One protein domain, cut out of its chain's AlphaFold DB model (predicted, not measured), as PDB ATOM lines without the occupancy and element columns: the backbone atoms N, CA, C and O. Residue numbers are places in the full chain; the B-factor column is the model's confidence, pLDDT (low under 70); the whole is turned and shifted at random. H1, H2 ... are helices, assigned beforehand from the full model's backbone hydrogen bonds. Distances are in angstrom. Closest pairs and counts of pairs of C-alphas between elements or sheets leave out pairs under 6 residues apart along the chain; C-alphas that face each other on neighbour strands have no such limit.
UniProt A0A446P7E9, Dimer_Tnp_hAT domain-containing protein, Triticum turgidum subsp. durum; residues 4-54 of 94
ATOM      1  N   LEU A   4      -9.670  14.899  39.581       73.06
ATOM      2  CA  LEU A   4      -9.204  15.703  38.446       73.06
ATOM      3  C   LEU A   4      -7.675  15.823  38.388       73.06
ATOM      4  O   LEU A   4      -7.101  15.749  37.309       73.06
ATOM      5  N   GLU A   5      -7.017  15.960  39.539       76.06
ATOM      6  CA  GLU A   5      -5.554  16.060  39.624       76.06
ATOM      7  C   GLU A   5      -4.897  14.721  39.266       76.06
ATOM      8  O   GLU A   5      -3.876  14.689  38.583       76.06
ATOM      9  N   ILE A   6      -5.526  13.605  39.655       74.12
ATOM     10  CA  ILE A   6      -5.089  12.251  39.285       74.12
ATOM     11  C   ILE A   6      -5.258  12.029  37.776       74.12
ATOM     12  O   ILE A   6      -4.350  11.511  37.131       74.12
ATOM     13  N   LEU A   7      -6.381  12.462  37.192       69.94
ATOM     14  CA  LEU A   7      -6.600  12.391  35.744       69.94
ATOM     15  C   LEU A   7      -5.557  13.217  34.979       69.94
ATOM     16  O   LEU A   7      -5.017  12.754  33.979       69.94
ATOM     17  N   GLN A   8      -5.259  14.426  35.455       73.12
ATOM     18  CA  GLN A   8      -4.278  15.311  34.832       73.12
ATOM     19  C   GLN A   8      -2.863  14.726  34.907       73.12
ATOM     20  O   GLN A   8      -2.127  14.780  33.928       73.12
ATOM     21  N   PHE A   9      -2.512  14.092  36.026       74.06
ATOM     22  CA  PHE A   9      -1.255  13.365  36.166       74.06
ATOM     23  C   PHE A   9      -1.176  12.158  35.217       74.06
ATOM     24  O   PHE A   9      -0.179  11.992  34.522       74.06
ATOM     25  N   VAL A  10      -2.240  11.356  35.115       69.62
ATOM     26  CA  VAL A  10      -2.298  10.203  34.198       69.62
ATOM     27  C   VAL A  10      -2.230  10.639  32.727       69.62
ATOM     28  O   VAL A  10      -1.574   9.964  31.941       69.62
ATOM     29  N   MET A  11      -2.833  11.779  32.365       67.12
ATOM     30  CA  MET A  11      -2.731  12.366  31.018       67.12
ATOM     31  C   MET A  11      -1.313  12.820  30.659       67.12
ATOM     32  O   MET A  11      -0.915  12.700  29.509       67.12
ATOM     33  N   VAL A  12      -0.558  13.355  31.622       71.56
ATOM     34  CA  VAL A  12       0.822  13.821  31.393       71.56
ATOM     35  C   VAL A  12       1.806  12.655  31.322       71.56
ATOM     36  O   VAL A  12       2.808  12.731  30.619       71.56
ATOM     37  N   VAL A  13       1.540  11.589  32.076       69.25
ATOM     38  CA  VAL A  13       2.493  10.491  32.260       69.25
ATOM     39  C   VAL A  13       2.406   9.443  31.144       69.25
ATOM     40  O   VAL A  13       3.376   8.714  30.973       69.25
ATOM     41  N   ASP A  14       1.300   9.362  30.390       64.88
ATOM     42  CA  ASP A  14       1.063   8.504  29.196       64.88
ATOM     43  C   ASP A  14       1.506   7.021  29.320       64.88
ATOM     44  O   ASP A  14       1.583   6.260  28.359       64.88
ATOM     45  N   CYS A  15       1.796   6.577  30.543       66.81
ATOM     46  CA  CYS A  15       2.522   5.338  30.822       66.81
ATOM     47  C   CYS A  15       1.590   4.112  30.803       66.81
ATOM     48  O   CYS A  15       2.045   2.973  30.747       66.81
ATOM     49  N   TYR A  16       0.269   4.341  30.818       70.06
ATOM     50  CA  TYR A  16      -0.751   3.293  30.883       70.06
ATOM     51  C   TYR A  16      -1.984   3.643  30.030       70.06
ATOM     52  O   TYR A  16      -3.012   4.069  30.570       70.06
ATOM     53  N   PRO A  17      -1.932   3.420  28.704       74.62
ATOM     54  CA  PRO A  17      -3.010   3.797  27.782       74.62
ATOM     55  C   PRO A  17      -4.353   3.130  28.124       74.62
ATOM     56  O   PRO A  17      -5.404   3.759  28.031       74.62
ATOM     57  N   ASN A  18      -4.339   1.889  28.620       80.94
ATOM     58  CA  ASN A  18      -5.565   1.179  29.011       80.94
ATOM     59  C   ASN A  18      -6.248   1.794  30.243       80.94
ATOM     60  O   ASN A  18      -7.476   1.824  30.322       80.94
ATOM     61  N   VAL A  19      -5.465   2.300  31.200       81.31
ATOM     62  CA  VAL A  19      -5.997   2.954  32.406       81.31
ATOM     63  C   VAL A  19      -6.602   4.303  32.030       81.31
ATOM     64  O   VAL A  19      -7.703   4.628  32.472       81.31
ATOM     65  N   PHE A  20      -5.936   5.051  31.151       80.94
ATOM     66  CA  PHE A  20      -6.456   6.309  30.629       80.94
ATOM     67  C   PHE A  20      -7.809   6.133  29.919       80.94
ATOM     68  O   PHE A  20      -8.769   6.837  30.240       80.94
ATOM     69  N   VAL A  21      -7.924   5.144  29.025       82.06
ATOM     70  CA  VAL A  21      -9.180   4.845  28.315       82.06
ATOM     71  C   VAL A  21     -10.296   4.456  29.290       82.06
ATOM     72  O   VAL A  21     -11.416   4.954  29.169       82.06
ATOM     73  N   ALA A  22     -10.001   3.627  30.296       86.50
ATOM     74  CA  ALA A  22     -10.982   3.245  31.311       86.50
ATOM     75  C   ALA A  22     -11.512   4.464  32.091       86.50
ATOM     76  O   ALA A  22     -12.725   4.619  32.245       86.50
ATOM     77  N   TYR A  23     -10.624   5.369  32.517       83.12
ATOM     78  CA  TYR A  23     -11.014   6.606  33.201       83.12
ATOM     79  C   TYR A  23     -11.810   7.556  32.303       83.12
ATOM     80  O   TYR A  23     -12.779   8.167  32.754       83.12
ATOM     81  N   GLN A  24     -11.448   7.663  31.025       83.50
ATOM     82  CA  GLN A  24     -12.165   8.498  30.065       83.50
ATOM     83  C   GLN A  24     -13.598   7.997  29.841       83.50
ATOM     84  O   GLN A  24     -14.539   8.796  29.840       83.50
ATOM     85  N   ILE A  25     -13.773   6.682  29.686       88.94
ATOM     86  CA  ILE A  25     -15.094   6.056  29.555       88.94
ATOM     87  C   ILE A  25     -15.894   6.272  30.836       88.94
ATOM     88  O   ILE A  25     -17.031   6.732  30.763       88.94
ATOM     89  N   PHE A  26     -15.295   6.014  31.999       87.75
ATOM     90  CA  PHE A  26     -15.949   6.191  33.293       87.75
ATOM     91  C   PHE A  26     -16.485   7.617  33.464       87.75
ATOM     92  O   PHE A  26     -17.676   7.811  33.704       87.75
ATOM     93  N   LEU A  27     -15.643   8.629  33.249       84.38
ATOM     94  CA  LEU A  27     -16.047  10.030  33.366       84.38
ATOM     95  C   LEU A  27     -17.123  10.411  32.347       84.38
ATOM     96  O   LEU A  27     -18.101  11.065  32.709       84.38
ATOM     97  N   ARG A  28     -16.996   9.979  31.088       88.00
ATOM     98  CA  ARG A  28     -17.996  10.267  30.048       88.00
ATOM     99  C   ARG A  28     -19.351   9.642  30.375       88.00
ATOM    100  O   ARG A  28     -20.377  10.303  30.222       88.00
ATOM    101  N   VAL A  29     -19.356   8.399  30.849       91.31
ATOM    102  CA  VAL A  29     -20.568   7.693  31.275       91.31
ATOM    103  C   VAL A  29     -21.202   8.411  32.465       91.31
ATOM    104  O   VAL A  29     -22.380   8.748  32.398       91.31
ATOM    105  N   HIS A  30     -20.430   8.749  33.500       88.12
ATOM    106  CA  HIS A  30     -20.943   9.473  34.666       88.12
ATOM    107  C   HIS A  30     -21.529  10.845  34.318       88.12
ATOM    108  O   HIS A  30     -22.612  11.186  34.792       88.12
ATOM    109  N   VAL A  31     -20.858  11.618  33.461       89.50
ATOM    110  CA  VAL A  31     -21.365  12.918  32.997       89.50
ATOM    111  C   VAL A  31     -22.659  12.748  32.200       89.50
ATOM    112  O   VAL A  31     -23.607  13.506  32.404       89.50
ATOM    113  N   THR A  32     -22.733  11.735  31.334       91.06
ATOM    114  CA  THR A  32     -23.936  11.447  30.537       91.06
ATOM    115  C   THR A  32     -25.107  11.034  31.426       91.06
ATOM    116  O   THR A  32     -26.211  11.546  31.253       91.06
ATOM    117  N   ILE A  33     -24.868  10.163  32.414       91.25
ATOM    118  CA  ILE A  33     -25.884   9.738  33.386       91.25
ATOM    119  C   ILE A  33     -26.392  10.945  34.175       91.25
ATOM    120  O   ILE A  33     -27.597  11.165  34.221       91.25
ATOM    121  N   ALA A  34     -25.503  11.780  34.717       91.50
ATOM    122  CA  ALA A  34     -25.902  12.970  35.469       91.50
ATOM    123  C   ALA A  34     -26.715  13.962  34.614       91.50
ATOM    124  O   ALA A  34     -27.688  14.558  35.086       91.50
ATOM    125  N   LEU A  35     -26.348  14.141  33.339       89.00
ATOM    126  CA  LEU A  35     -27.091  14.988  32.404       89.00
ATOM    127  C   LEU A  35     -28.483  14.410  32.099       89.00
ATOM    128  O   LEU A  35     -29.472  15.150  32.085       89.00
ATOM    129  N   ALA A  36     -28.563  13.096  31.882       87.81
ATOM    130  CA  ALA A  36     -29.813  12.388  31.656       87.81
ATOM    131  C   ALA A  36     -30.718  12.473  32.893       87.81
ATOM    132  O   ALA A  36     -31.859  12.907  32.769       87.81
ATOM    133  N   GLU A  37     -30.211  12.173  34.090       86.50
ATOM    134  CA  GLU A  37     -30.941  12.303  35.360       86.50
ATOM    135  C   GLU A  37     -31.459  13.727  35.577       86.50
ATOM    136  O   GLU A  37     -32.630  13.921  35.910       86.50
ATOM    137  N   ARG A  38     -30.626  14.744  35.321       88.44
ATOM    138  CA  ARG A  38     -31.038  16.152  35.397       88.44
ATOM    139  C   ARG A  38     -32.162  16.466  34.409       88.44
ATOM    140  O   ARG A  38     -33.102  17.180  34.764       88.44
ATOM    141  N   SER A  39     -32.075  15.947  33.188       84.94
ATOM    142  CA  SER A  39     -33.081  16.154  32.137       84.94
ATOM    143  C   SER A  39     -34.394  15.445  32.474       84.94
ATOM    144  O   SER A  39     -35.458  16.059  32.408       84.94
ATOM    145  N   PHE A  40     -34.332  14.200  32.947       82.06
ATOM    146  CA  PHE A  40     -35.497  13.441  33.397       82.06
ATOM    147  C   PHE A  40     -36.136  14.028  34.653       82.06
ATOM    148  O   PHE A  40     -37.358  14.036  34.759       82.06
ATOM    149  N   SER A  41     -35.350  14.567  35.586       86.38
ATOM    150  CA  SER A  41     -35.869  15.264  36.767       86.38
ATOM    151  C   SER A  41     -36.683  16.497  36.368       86.38
ATOM    152  O   SER A  41     -37.820  16.667  36.816       86.38
ATOM    153  N   LYS A  42     -36.161  17.306  35.432       81.75
ATOM    154  CA  LYS A  42     -36.905  18.433  34.851       81.75
ATOM    155  C   LYS A  42     -38.172  17.975  34.131       81.75
ATOM    156  O   LYS A  42     -39.228  18.562  34.348       81.75
ATOM    157  N   LEU A  43     -38.092  16.917  33.322       79.75
ATOM    158  CA  LEU A  43     -39.249  16.360  32.620       79.75
ATOM    159  C   LEU A  43     -40.306  15.829  33.596       79.75
ATOM    160  O   LEU A  43     -41.498  16.028  33.384       79.75
ATOM    161  N   LYS A  44     -39.887  15.191  34.693       81.38
ATOM    162  CA  LYS A  44     -40.774  14.697  35.750       81.38
ATOM    163  C   LYS A  44     -41.489  15.844  36.460       81.38
ATOM    164  O   LYS A  44     -42.692  15.742  36.688       81.38
ATOM    165  N   LEU A  45     -40.783  16.934  36.762       79.06
ATOM    166  CA  LEU A  45     -41.376  18.160  37.304       79.06
ATOM    167  C   LEU A  45     -42.378  18.782  36.330       79.06
ATOM    168  O   LEU A  45     -43.497  19.082  36.732       79.06
ATOM    169  N   LEU A  46     -42.018  18.907  35.049       75.25
ATOM    170  CA  LEU A  46     -42.904  19.427  34.005       75.25
ATOM    171  C   LEU A  46     -44.162  18.559  33.859       75.25
ATOM    172  O   LEU A  46     -45.275  19.076  33.872       75.25
ATOM    173  N   LYS A  47     -43.998  17.232  33.794       69.00
ATOM    174  CA  LYS A  47     -45.102  16.268  33.741       69.00
ATOM    175  C   LYS A  47     -45.995  16.383  34.976       69.00
ATOM    176  O   LYS A  47     -47.210  16.398  34.831       69.00
ATOM    177  N   SER A  48     -45.415  16.483  36.173       71.44
ATOM    178  CA  SER A  48     -46.178  16.641  37.417       71.44
ATOM    179  C   SER A  48     -46.944  17.962  37.457       71.44
ATOM    180  O   SER A  48     -48.108  17.966  37.840       71.44
ATOM    181  N   TYR A  49     -46.313  19.062  37.044       63.94
ATOM    182  CA  TYR A  49     -46.914  20.396  37.011       63.94
ATOM    183  C   TYR A  49     -48.052  20.489  35.988       63.94
ATOM    184  O   TYR A  49     -49.127  21.012  36.271       63.94
ATOM    185  N   LEU A  50     -47.852  19.926  34.797       57.66
ATOM    186  CA  LEU A  50     -48.897  19.861  33.783       57.66
ATOM    187  C   LEU A  50     -50.035  18.926  34.234       57.66
ATOM    188  O   LEU A  50     -51.201  19.249  34.023       57.66
ATOM    189  N   SER A  51     -49.728  17.815  34.914       60.56
ATOM    190  CA  SER A  51     -50.734  16.842  35.364       60.56
ATOM    191  C   SER A  51     -51.566  17.337  36.546       60.56
ATOM    192  O   SER A  51     -52.694  16.882  36.702       60.56
ATOM    193  N   SER A  52     -51.054  18.266  37.361       58.59
ATOM    194  CA  SER A  52     -51.846  18.926  38.406       58.59
ATOM    195  C   SER A  52     -52.784  20.011  37.865       58.59
ATOM    196  O   SER A  52     -53.629  20.492  38.611       58.59
ATOM    197  N   THR A  53     -52.645  20.406  36.591       56.84
ATOM    198  CA  THR A  53     -53.322  21.594  36.038       56.84
ATOM    199  C   THR A  53     -54.126  21.311  34.753       56.84
ATOM    200  O   THR A  53     -54.911  22.158  34.331       56.84
ATOM    201  N   MET A  54     -53.984  20.134  34.121       57.88
ATOM    202  CA  MET A  54     -54.663  19.766  32.865       57.88
ATOM    203  C   MET A  54     -55.108  18.293  32.800       57.88
ATOM    204  O   MET A  54     -54.441  17.403  33.321       57.88
TER     205      MET A  54
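What this domain is: This is residues 4 to 54 of the 94 residues of the protein "Dimer_Tnp_hAT domain-containing protein" of Triticum turgidum subsp. durum (UniProt A0A446P7E9). A short helix, H1, folds back over the beginning of one long, straight helix, H2, as a lopsided helical hairpin, and the rest of H2 sticks out as a long bare arm. The printed part has 51 residues with two named helices, H1 then H2, and no named strand; the class is all helix. It is extended, with a radius of gyration of the C-alphas of 18.5 A, and spans 59 by 18 by 8 A.

Where its parts are: H1, residues 4 to 13, begins at C-alpha 4 at (-9.204, 15.703, 38.446) and measures 14.2 A. H2, residues 17 to 51, runs 50.1 A from C-alpha 17 at (-3.010, 3.797, 27.782) to C-alpha 51 at (-50.734, 16.842, 35.364).

How they stand to each other: H1 and H2 form a hairpin across a tight link of 3 residues. They touch, the closest C-alphas being those of Val 10 and Phe 20, 6.7 A apart; H2 touches H1 with residues 20 to 23 alone. They run opposite ways at a shallow tilt of 31 degrees. In H1 and H2 every O i to N i+4 pair is within hydrogen-bond range.

The domain as a whole: The C-alphas of Cys 15 and Met 54, the two farthest apart, are 59.0 A apart. Residues 25 to 54, of which 25 to 51 belong to H2, stand free. The printed part has no cut. The mean pLDDT of the printed part is 77.7; residues 49 to 54 are among the 13 under 70.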